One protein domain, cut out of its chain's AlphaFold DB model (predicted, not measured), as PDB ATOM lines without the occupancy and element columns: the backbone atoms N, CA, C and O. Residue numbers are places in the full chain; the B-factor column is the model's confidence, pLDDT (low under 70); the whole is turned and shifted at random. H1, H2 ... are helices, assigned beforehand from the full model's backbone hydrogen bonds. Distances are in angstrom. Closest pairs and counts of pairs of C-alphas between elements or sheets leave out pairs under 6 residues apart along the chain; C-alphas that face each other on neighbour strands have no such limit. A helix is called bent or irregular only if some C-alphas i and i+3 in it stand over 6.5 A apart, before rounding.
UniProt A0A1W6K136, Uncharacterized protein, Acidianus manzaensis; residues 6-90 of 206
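Overview. This is residues 6 to 90 of the 206 residues of an uncharacterized protein of Acidianus manzaensis (UniProt A0A1W6K136). Look for an elongated up-and-down bundle, H1, H2, H3 and H4b each running against the one before: kinked H3 spans most of its length, bent H4 folds back along it, and H1 and H2 cover one half. The printed part, 85 residues with four named helices in order H1 to H4, is all helix and compact: radius of gyration of the C-alphas 12.9 A, spans 42 by 23 by 16 A.

Along the chain. Find C-alpha 35 at (27.454, 79.780, 176.218); H3 runs 34.1 A to residue 61, kinked 53 degrees near residue 42 and only just irregular, C-alphas 37 and 40 being 7.0 A apart. H4, residues 64 to 88, assigned as one helix by its hydrogen bonds, is bent: C-alphas 75 and 78 are 7.0 A apart. Its arms are H4a, 64 to 75, and H4b, 78 to 88, ending at (21.112, 82.923, 167.978). H1 holds 6 to 15, H2 20 to 32.

Arrangement. H3, with residues 46 to 58 alone, touches H4a in a hairpin at 16 degrees; closest C-alphas, Ile 50 and Ser 74, 5.3 A. H2 touches H4b; closest C-alphas, Gly 21 and Pro 78, 5.1 A. H1 touches H2; closest C-alphas, Ser 14 and Gly 20, 4.1 A. Every O i to N i+4 pair is within hydrogen-bond range in H4a, but 0 of 6 in H1 (O i to N i+3: 7 of 7), 8 of 9 in H2, 19 of 23 in H3, 6 of 7 in H4b.

Size, cuts and confidence. The farthest C-alphas, Arg 62 and Glu 90, are 42.8 A apart. The printed part has no cut, its three links are tight, and residue 90 is under pLDDT 70.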
ATOM      1  N   LYS A   6      21.972  87.735 190.753       82.06
ATOM      2  CA  LYS A   6      20.685  87.749 190.026       82.06
ATOM      3  C   LYS A   6      20.580  86.571 189.055       82.06
ATOM      4  O   LYS A   6      19.538  85.935 188.952       82.06
ATOM      5  N   LEU A   7      21.679  86.229 188.378       81.62
ATOM      6  CA  LEU A   7      21.725  85.036 187.525       81.62
ATOM      7  C   LEU A   7      21.660  83.750 188.349       81.62
ATOM      8  O   LEU A   7      21.001  82.799 187.942       81.62
ATOM      9  N   LEU A   8      22.286  83.746 189.527       83.75
ATOM     10  CA  LEU A   8      22.232  82.613 190.441       83.75
ATOM     11  C   LEU A   8      20.810  82.359 190.956       83.75
ATOM     12  O   LEU A   8      20.421  81.209 191.058       83.75
ATOM     13  N   SER A   9      19.991  83.387 191.210       85.50
ATOM     14  CA  SER A   9      18.599  83.158 191.636       85.50
ATOM     15  C   SER A   9      17.739  82.446 190.587       85.50
ATOM     16  O   SER A   9      16.801  81.740 190.945       85.50
ATOM     17  N   TYR A  10      18.068  82.562 189.295       82.81
ATOM     18  CA  TYR A  10      17.336  81.849 188.245       82.81
ATOM     19  C   TYR A  10      17.633  80.345 188.210       82.81
ATOM     20  O   TYR A  10      16.874  79.600 187.596       82.81
ATOM     21  N   THR A  11      18.671  79.859 188.902       82.44
ATOM     22  CA  THR A  11      18.929  78.414 188.977       82.44
ATOM     23  C   THR A  11      17.866  77.675 189.790       82.44
ATOM     24  O   THR A  11      17.744  76.466 189.644       82.44
ATOM     25  N   ILE A  12      17.028  78.368 190.572       87.62
ATOM     26  CA  ILE A  12      15.903  77.769 191.314       87.62
ATOM     27  C   ILE A  12      14.912  77.065 190.370       87.62
ATOM     28  O   ILE A  12      14.322  76.051 190.740       87.62
ATOM     29  N   PHE A  13      14.780  77.528 189.121       87.69
ATOM     30  CA  PHE A  13      13.922  76.881 188.122       87.69
ATOM     31  C   PHE A  13      14.352  75.442 187.788       87.69
ATOM     32  O   PHE A  13      13.508  74.651 187.376       87.69
ATOM     33  N   SER A  14      15.610  75.065 188.048       87.38
ATOM     34  CA  SER A  14      16.116  73.691 187.878       87.38
ATOM     35  C   SER A  14      15.430  72.658 188.780       87.38
ATOM     36  O   SER A  14      15.471  71.462 188.500       87.38
ATOM     37  N   ILE A  15      14.751  73.093 189.844       90.94
ATOM     38  CA  ILE A  15      14.011  72.202 190.747       90.94
ATOM     39  C   ILE A  15      12.781  71.607 190.047       90.94
ATOM     40  O   ILE A  15      12.332  70.527 190.421       90.94
ATOM     41  N   ILE A  16      12.247  72.268 189.016       89.50
ATOM     42  CA  ILE A  16      11.069  71.790 188.289       89.50
ATOM     43  C   ILE A  16      11.448  70.528 187.491       89.50
ATOM     44  O   ILE A  16      12.296  70.611 186.598       89.50
ATOM     45  N   PRO A  17      10.821  69.368 187.750       86.69
ATOM     46  CA  PRO A  17      11.120  68.140 187.017       86.69
ATOM     47  C   PRO A  17      10.852  68.300 185.517       86.69
ATOM     48  O   PRO A  17       9.915  68.998 185.129       86.69
ATOM     49  N   ILE A  18      11.637  67.615 184.677       85.50
ATOM     50  CA  ILE A  18      11.485  67.528 183.207       85.50
ATOM     51  C   ILE A  18      11.751  68.848 182.456       85.50
ATOM     52  O   ILE A  18      12.510  68.855 181.493       85.50
ATOM     53  N   ALA A  19      11.159  69.968 182.871       89.56
ATOM     54  CA  ALA A  19      11.245  71.251 182.169       89.56
ATOM     55  C   ALA A  19      12.211  72.257 182.819       89.56
ATOM     56  O   ALA A  19      12.635  73.209 182.158       89.56
ATOM     57  N   GLY A  20      12.579  72.062 184.089       87.44
ATOM     58  CA  GLY A  20      13.391  73.012 184.851       87.44
ATOM     59  C   GLY A  20      14.742  73.317 184.213       87.44
ATOM     60  O   GLY A  20      15.087  74.487 184.077       87.44
ATOM     61  N   GLY A  21      15.437  72.279 183.731       88.81
ATOM     62  CA  GLY A  21      16.728  72.377 183.037       88.81
ATOM     63  C   GLY A  21      16.686  73.067 181.665       88.81
ATOM     64  O   GLY A  21      17.718  73.435 181.107       88.81
ATOM     65  N   ILE A  22      15.496  73.213 181.071       91.62
ATOM     66  CA  ILE A  22      15.308  74.008 179.849       91.62
ATOM     67  C   ILE A  22      15.093  75.469 180.234       91.62
ATOM     68  O   ILE A  22      15.679  76.365 179.627       91.62
ATOM     69  N   ALA A  23      14.229  75.710 181.224       90.56
ATOM     70  CA  ALA A  23      13.858  77.048 181.653       90.56
ATOM     71  C   ALA A  23      15.058  77.808 182.234       90.56
ATOM     72  O   ALA A  23      15.330  78.930 181.801       90.56
ATOM     73  N   ASP A  24      15.801  77.195 183.157       91.56
ATOM     74  CA  ASP A  24      16.973  77.813 183.780       91.56
ATOM     75  C   ASP A  24      18.051  78.150 182.734       91.56
ATOM     76  O   ASP A  24      18.512  79.290 182.650       91.56
ATOM     77  N   SER A  25      18.368  77.202 181.855       89.81
ATOM     78  CA  SER A  25      19.365  77.322 180.808       89.81
ATOM     79  C   SER A  25      18.965  78.384 179.796       89.81
ATOM     80  O   SER A  25      19.784  79.226 179.415       89.81
ATOM     81  N   ALA A  26      17.688  78.425 179.412       90.56
ATOM     82  CA  ALA A  26      17.179  79.445 178.516       90.56
ATOM     83  C   ALA A  26      17.259  80.846 179.127       90.56
ATOM     84  O   ALA A  26      17.700  81.773 178.446       90.56
ATOM     85  N   ILE A  27      16.869  81.017 180.392       89.69
ATOM     86  CA  ILE A  27      16.902  82.316 181.077       89.69
ATOM     87  C   ILE A  27      18.347  82.793 181.244       89.69
ATOM     88  O   ILE A  27      18.679  83.907 180.828       89.69
ATOM     89  N   VAL A  28      19.221  81.940 181.787       88.56
ATOM     90  CA  VAL A  28      20.632  82.272 182.017       88.56
ATOM     91  C   VAL A  28      21.316  82.613 180.698       88.56
ATOM     92  O   VAL A  28      21.953  83.659 180.596       88.56
ATOM     93  N   THR A  29      21.137  81.795 179.660       86.81
ATOM     94  CA  THR A  29      21.796  82.016 178.363       86.81
ATOM     95  C   THR A  29      21.259  83.246 177.644       86.81
ATOM     96  O   THR A  29      22.021  83.955 176.993       86.81
ATOM     97  N   ARG A  30      19.963  83.559 177.758       84.81
ATOM     98  CA  ARG A  30      19.414  84.812 177.209       84.81
ATOM     99  C   ARG A  30      20.003  86.041 177.897       84.81
ATOM    100  O   ARG A  30      20.205  87.060 177.241       84.81
ATOM    101  N   ALA A  31      20.287  85.942 179.193       82.38
ATOM    102  CA  ALA A  31      20.852  87.037 179.968       82.38
ATOM    103  C   ALA A  31      22.366  87.203 179.745       82.38
ATOM    104  O   ALA A  31      22.834  88.329 179.569       82.38
ATOM    105  N   THR A  32      23.133  86.108 179.686       80.94
ATOM    106  CA  THR A  32      24.575  86.153 179.374       80.94
ATOM    107  C   THR A  32      24.843  86.398 177.891       80.94
ATOM    108  O   THR A  32      25.879  86.959 177.538       80.94
ATOM    109  N   LYS A  33      23.913  85.983 177.022       79.94
ATOM    110  CA  LYS A  33      24.022  85.948 175.556       79.94
ATOM    111  C   LYS A  33      25.201  85.116 175.042       79.94
ATOM    112  O   LYS A  33      25.463  85.169 173.847       79.94
ATOM    113  N   ASP A  34      25.902  84.367 175.894       79.31
ATOM    114  CA  ASP A  34      27.085  83.555 175.575       79.31
ATOM    115  C   ASP A  34      27.054  82.232 176.359       79.31
ATOM    116  O   ASP A  34      26.715  82.215 177.545       79.31
ATOM    117  N   PHE A  35      27.421  81.141 175.680       85.31
ATOM    118  CA  PHE A  35      27.454  79.780 176.218       85.31
ATOM    119  C   PHE A  35      28.569  79.589 177.250       85.31
ATOM    120  O   PHE A  35      28.394  78.939 178.277       85.31
ATOM    121  N   PHE A  36      29.745  80.170 177.007       85.31
ATOM    122  CA  PHE A  36      30.860  79.999 177.942       85.31
ATOM    123  C   PHE A  36      30.634  80.766 179.247       85.31
ATOM    124  O   PHE A  36      31.078  80.318 180.302       85.31
ATOM    125  N   ASP A  37      29.914  81.884 179.178       83.25
ATOM    126  CA  ASP A  37      29.523  82.661 180.352       83.25
ATOM    127  C   ASP A  37      28.358  82.013 181.121       83.25
ATOM    128  O   ASP A  37      28.243  82.231 182.328       83.25
ATOM    129  N   SER A  38      27.495  81.226 180.461       86.19
ATOM    130  CA  SER A  38      26.414  80.477 181.123       86.19
ATOM    131  C   SER A  38      26.903  79.180 181.782       86.19
ATOM    132  O   SER A  38      26.303  78.743 182.764       86.19
ATOM    133  N   LEU A  39      28.011  78.598 181.306       89.44
ATOM    134  CA  LEU A  39      28.550  77.311 181.770       89.44
ATOM    135  C   LEU A  39      28.661  77.168 183.304       89.44
ATOM    136  O   LEU A  39      28.227  76.139 183.819       89.44
ATOM    137  N   PRO A  40      29.184  78.154 184.066       90.25
ATOM    138  CA  PRO A  40      29.301  78.018 185.519       90.25
ATOM    139  C   PRO A  40      27.942  77.860 186.206       90.25
ATOM    140  O   PRO A  40      27.827  77.114 187.171       90.25
ATOM    141  N   TYR A  41      26.909  78.536 185.698       89.19
ATOM    142  CA  TYR A  41      25.552  78.444 186.237       89.19
ATOM    143  C   TYR A  41      24.912  77.097 185.893       89.19
ATOM    144  O   TYR A  41      24.294  76.492 186.763       89.19
ATOM    145  N   LEU A  42      25.123  76.596 184.668       90.50
ATOM    146  CA  LEU A  42      24.639  75.274 184.247       90.50
ATOM    147  C   LEU A  42      25.273  74.153 185.071       90.50
ATOM    148  O   LEU A  42      24.583  73.220 185.468       90.50
ATOM    149  N   LEU A  43      26.570  74.241 185.372       92.19
ATOM    150  CA  LEU A  43      27.254  73.245 186.204       92.19
ATOM    151  C   LEU A  43      26.716  73.213 187.641       92.19
ATOM    152  O   LEU A  43      26.726  72.156 188.265       92.19
ATOM    153  N   ILE A  44      26.221  74.344 188.150       91.06
ATOM    154  CA  ILE A  44      25.591  74.427 189.474       91.06
ATOM    155  C   ILE A  44      24.149  73.899 189.435       91.06
ATOM    156  O   ILE A  44      23.727  73.218 190.367       91.06
ATOM    157  N   SER A  45      23.385  74.199 188.381       90.38
ATOM    158  CA  SER A  45      21.962  73.851 188.306       90.38
ATOM    159  C   SER A  45      21.690  72.429 187.800       90.38
ATOM    160  O   SER A  45      20.717  71.801 188.216       90.38
ATOM    161  N   THR A  46      22.572  71.868 186.967       93.00
ATOM    162  CA  THR A  46      22.397  70.528 186.376       93.00
ATOM    163  C   THR A  46      22.257  69.414 187.426       93.00
ATOM    164  O   THR A  46      21.335  68.611 187.292       93.00
ATOM    165  N   PRO A  47      23.077  69.338 188.496       93.44
ATOM    166  CA  PRO A  47      22.903  68.313 189.530       93.44
ATOM    167  C   PRO A  47      21.541  68.392 190.229       93.44
ATOM    168  O   PRO A  47      20.929  67.361 190.506       93.44
ATOM    169  N   VAL A  48      21.044  69.610 190.468       92.56
ATOM    170  CA  VAL A  48      19.729  69.846 191.080       92.56
ATOM    171  C   VAL A  48      18.619  69.359 190.151       92.56
ATOM    172  O   VAL A  48      17.708  68.667 190.601       92.56
ATOM    173  N   PHE A  49      18.734  69.641 188.852       95.12
ATOM    174  CA  PHE A  49      17.775  69.186 187.849       95.12
ATOM    175  C   PHE A  49      17.765  67.666 187.648       95.12
ATOM    176  O   PHE A  49      16.699  67.058 187.513       95.12
ATOM    177  N   ILE A  50      18.943  67.033 187.663       94.50
ATOM    178  CA  ILE A  50      19.062  65.571 187.618       94.50
ATOM    179  C   ILE A  50      18.366  64.966 188.838       94.50
ATOM    180  O   ILE A  50      17.553  64.057 188.679       94.50
ATOM    181  N   ALA A  51      18.647  65.476 190.040       93.12
ATOM    182  CA  ALA A  51      18.048  64.969 191.269       93.12
ATOM    183  C   ALA A  51      16.520  65.138 191.269       93.12
ATOM    184  O   ALA A  51      15.802  64.170 191.517       93.12
ATOM    185  N   SER A  52      16.012  66.330 190.936       93.75
ATOM    186  CA  SER A  52      14.571  66.610 190.931       93.75
ATOM    187  C   SER A  52      13.813  65.731 189.933       93.75
ATOM    188  O   SER A  52      12.781  65.142 190.272       93.75
ATOM    189  N   SER A  53      14.351  65.572 188.723       92.38
ATOM    190  CA  SER A  53      13.734  64.764 187.669       92.38
ATOM    191  C   SER A  53      13.829  63.265 187.963       92.38
ATOM    192  O   SER A  53      12.839  62.549 187.809       92.38
ATOM    193  N   ALA A  54      14.980  62.783 188.449       91.38
ATOM    194  CA  ALA A  54      15.177  61.373 188.777       91.38
ATOM    195  C   ALA A  54      14.308  60.924 189.961       91.38
ATOM    196  O   ALA A  54      13.672  59.874 189.876       91.38
ATOM    197  N   ILE A  55      14.227  61.724 191.033       91.50
ATOM    198  CA  ILE A  55      13.376  61.427 192.197       91.50
ATOM    199  C   ILE A  55      11.906  61.368 191.773       91.50
ATOM    200  O   ILE A  55      11.206  60.413 192.107       91.50
ATOM    201  N   SER A  56      11.446  62.345 190.989       90.31
ATOM    202  CA  SER A  56      10.051  62.405 190.539       90.31
ATOM    203  C   SER A  56       9.657  61.177 189.715       90.31
ATOM    204  O   SER A  56       8.597  60.588 189.924       90.31
ATOM    205  N   ILE A  57      10.536  60.743 188.808       91.00
ATOM    206  CA  ILE A  57      10.272  59.598 187.931       91.00
ATOM    207  C   ILE A  57      10.393  58.270 188.672       91.00
ATOM    208  O   ILE A  57       9.593  57.364 188.428       91.00
ATOM    209  N   PHE A  58      11.318  58.164 189.628       89.12
ATOM    210  CA  PHE A  58      11.402  57.002 190.506       89.12
ATOM    211  C   PHE A  58      10.130  56.836 191.350       89.12
ATOM    212  O   PHE A  58       9.592  55.733 191.426       89.12
ATOM    213  N   LEU A  59       9.608  57.921 191.932       90.38
ATOM    214  CA  LEU A  59       8.398  57.871 192.756       90.38
ATOM    215  C   LEU A  59       7.141  57.521 191.949       90.38
ATOM    216  O   LEU A  59       6.317  56.747 192.436       90.38
ATOM    217  N   TYR A  60       7.007  58.058 190.733       90.00
ATOM    218  CA  TYR A  60       5.805  57.878 189.915       90.00
ATOM    219  C   TYR A  60       5.788  56.553 189.140       90.00
ATOM    220  O   TYR A  60       4.804  55.822 189.188       90.00
ATOM    221  N   PHE A  61       6.876  56.219 188.436       88.38
ATOM    222  CA  PHE A  61       6.919  55.052 187.545       88.38
ATOM    223  C   PHE A  61       7.577  53.824 188.177       88.38
ATOM    224  O   PHE A  61       7.362  52.716 187.690       88.38
ATOM    225  N   ARG A  62       8.403  54.006 189.222       85.19
ATOM    226  CA  ARG A  62       9.160  52.938 189.912       85.19
ATOM    227  C   ARG A  62       9.914  51.995 188.968       85.19
ATOM    228  O   ARG A  62      10.084  50.813 189.251       85.19
ATOM    229  N   ASN A  63      10.363  52.517 187.830       87.00
ATOM    230  CA  ASN A  63      10.998  51.743 186.774       87.00
ATOM    231  C   ASN A  63      12.375  52.333 186.452       87.00
ATOM    232  O   ASN A  63      12.508  53.502 186.076       87.00
ATOM    233  N   PHE A  64      13.399  51.492 186.593       86.88
ATOM    234  CA  PHE A  64      14.800  51.863 186.413       86.88
ATOM    235  C   PHE A  64      15.141  52.296 184.985       86.88
ATOM    236  O   PHE A  64      16.005  53.153 184.810       86.88
ATOM    237  N   LEU A  65      14.449  51.773 183.968       89.69
ATOM    238  CA  LEU A  65      14.692  52.165 182.580       89.69
ATOM    239  C   LEU A  65      14.319  53.638 182.359       89.69
ATOM    240  O   LEU A  65      15.120  54.405 181.827       89.69
ATOM    241  N   PHE A  66      13.144  54.063 182.835       87.75
ATOM    242  CA  PHE A  66      12.719  55.464 182.739       87.75
ATOM    243  C   PHE A  66      13.611  56.397 183.563       87.75
ATOM    244  O   PHE A  66      13.934  57.497 183.110       87.75
ATOM    245  N   MET A  67      14.071  55.954 184.738       89.44
ATOM    246  CA  MET A  67      15.041  56.701 185.543       89.44
ATOM    247  C   MET A  67      16.356  56.927 184.780       89.44
ATOM    248  O   MET A  67      16.830  58.060 184.715       89.44
ATOM    249  N   TYR A  68      16.915  55.889 184.150       89.62
ATOM    250  CA  TYR A  68      18.149  56.006 183.368       89.62
ATOM    251  C   TYR A  68      17.997  56.985 182.197       89.62
ATOM    252  O   TYR A  68      18.808  57.900 182.045       89.62
ATOM    253  N   VAL A  69      16.915  56.856 181.417       91.62
ATOM    254  CA  VAL A  69      16.612  57.775 180.304       91.62
ATOM    255  C   VAL A  69      16.512  59.221 180.796       91.62
ATOM    256  O   VAL A  69      17.050  60.131 180.167       91.62
ATOM    257  N   THR A  70      15.889  59.435 181.953       90.94
ATOM    258  CA  THR A  70      15.744  60.764 182.564       90.94
ATOM    259  C   THR A  70      17.080  61.360 182.967       90.94
ATOM    260  O   THR A  70      17.302  62.546 182.741       90.94
ATOM    261  N   VAL A  71      17.974  60.572 183.563       92.69
ATOM    262  CA  VAL A  71      19.296  61.058 183.977       92.69
ATOM    263  C   VAL A  71      20.101  61.496 182.756       92.69
ATOM    264  O   VAL A  71      20.640  62.601 182.752       92.69
ATOM    265  N   VAL A  72      20.112  60.687 181.691       93.62
ATOM    266  CA  VAL A  72      20.790  61.036 180.431       93.62
ATOM    267  C   VAL A  72      20.181  62.296 179.812       93.62
ATOM    268  O   VAL A  72      20.910  63.213 179.435       93.62
ATOM    269  N   TYR A  73      18.848  62.383 179.760       93.12
ATOM    270  CA  TYR A  73      18.143  63.572 179.281       93.12
ATOM    271  C   TYR A  73      18.517  64.819 180.093       93.12
ATOM    272  O   TYR A  73      18.892  65.845 179.525       93.12
ATOM    273  N   SER A  74      18.472  64.712 181.422       93.31
ATOM    274  CA  SER A  74      18.684  65.829 182.347       93.31
ATOM    275  C   SER A  74      20.128  66.320 182.355       93.31
ATOM    276  O   SER A  74      20.375  67.498 182.601       93.31
ATOM    277  N   LEU A  75      21.077  65.439 182.036       93.81
ATOM    278  CA  LEU A  75      22.479  65.793 181.865       93.81
ATOM    279  C   LEU A  75      22.720  66.587 180.576       93.81
ATOM    280  O   LEU A  75      23.513  67.520 180.580       93.81
ATOM    281  N   LEU A  76      22.067  66.222 179.469       94.06
ATOM    282  CA  LEU A  76      22.359  66.797 178.152       94.06
ATOM    283  C   LEU A  76      21.533  68.049 177.843       94.06
ATOM    284  O   LEU A  76      22.039  68.985 177.216       94.06
ATOM    285  N   ILE A  77      20.266  68.082 178.265       93.88
ATOM    286  CA  ILE A  77      19.323  69.114 177.830       93.88
ATOM    287  C   ILE A  77      19.715  70.545 178.240       93.88
ATOM    288  O   ILE A  77      19.579  71.432 177.390       93.88
ATOM    289  N   PRO A  78      20.280  70.830 179.437       92.31
ATOM    290  CA  PRO A  78      20.636  72.201 179.807       92.31
ATOM    291  C   PRO A  78      21.775  72.738 178.934       92.31
ATOM    292  O   PRO A  78      21.749  73.887 178.492       92.31
ATOM    293  N   PHE A  79      22.749  71.894 178.588       93.69
ATOM    294  CA  PHE A  79      23.858  72.288 177.719       93.69
ATOM    295  C   PHE A  79      23.413  72.447 176.267       93.69
ATOM    296  O   PHE A  79      23.779  73.430 175.621       93.69
ATOM    297  N   ALA A  80      22.591  71.524 175.759       92.88
ATOM    298  CA  ALA A  80      22.068  71.597 174.398       92.88
ATOM    299  C   ALA A  80      21.224  72.864 174.189       92.88
ATOM    300  O   ALA A  80      21.416  73.592 173.215       92.88
ATOM    301  N   THR A  81      20.328  73.170 175.130       92.19
ATOM    302  CA  THR A  81      19.487  74.375 175.085       92.19
ATOM    303  C   THR A  81      20.316  75.654 175.156       92.19
ATOM    304  O   THR A  81      20.107  76.552 174.336       92.19
ATOM    305  N   SER A  82      21.305  75.721 176.051       91.62
ATOM    306  CA  SER A  82      22.208  76.871 176.143       91.62
ATOM    307  C   SER A  82      22.978  77.080 174.839       91.62
ATOM    308  O   SER A  82      23.020  78.187 174.312       91.62
ATOM    309  N   PHE A  83      23.521  76.014 174.253       89.75
ATOM    310  CA  PHE A  83      24.268  76.097 173.000       89.75
ATOM    311  C   PHE A  83      23.401  76.543 171.809       89.75
ATOM    312  O   PHE A  83      23.821  77.359 170.986       89.75
ATOM    313  N   LEU A  84      22.168  76.040 171.705       89.88
ATOM    314  CA  LEU A  84      21.243  76.446 170.643       89.88
ATOM    315  C   LEU A  84      20.835  77.917 170.781       89.88
ATOM    316  O   LEU A  84      20.783  78.650 169.793       89.88
ATOM    317  N   ILE A  85      20.580  78.366 172.010       87.31
ATOM    318  CA  ILE A  85      20.214  79.754 172.290       87.31
ATOM    319  C   ILE A  85      21.408  80.682 172.057       87.31
ATOM    320  O   ILE A  85      21.236  81.733 171.443       87.31
ATOM    321  N   SER A  86      22.618  80.302 172.477       84.75
ATOM    322  CA  SER A  86      23.818  81.125 172.289       84.75
ATOM    323  C   SER A  86      24.129  81.356 170.814       84.75
ATOM    324  O   SER A  86      24.509  82.467 170.455       84.75
ATOM    325  N   LYS A  87      23.894  80.361 169.945       82.50
ATOM    326  CA  LYS A  87      24.059  80.501 168.489       82.50
ATOM    327  C   LYS A  87      23.191  81.600 167.887       82.50
ATOM    328  O   LYS A  87      23.644  82.312 166.997       82.50
ATOM    329  N   LYS A  88      21.970  81.800 168.400       78.69
ATOM    330  CA  LYS A  88      21.112  82.923 167.978       78.69
ATOM    331  C   LYS A  88      21.764  84.282 168.269       78.69
ATOM    332  O   LYS A  88      21.456  85.266 167.602       78.69
ATOM    333  N   TYR A  89      22.671  84.325 169.244       71.69
ATOM    334  CA  TYR A  89      23.405  85.515 169.655       71.69
ATOM    335  C   TYR A  89      24.821  85.619 169.038       71.69
ATOM    336  O   TYR A  89      25.611  86.450 169.474       71.69
ATOM    337  N   GLU A  90      25.171  84.830 168.016       68.12
ATOM    338  CA  GLU A  90      26.480  84.888 167.328       68.12
ATOM    339  C   GLU A  90      26.474  85.719 166.021       68.12
ATOM    340  O   GLU A  90      27.255  85.468 165.096       68.12
TER     341      GLU A  90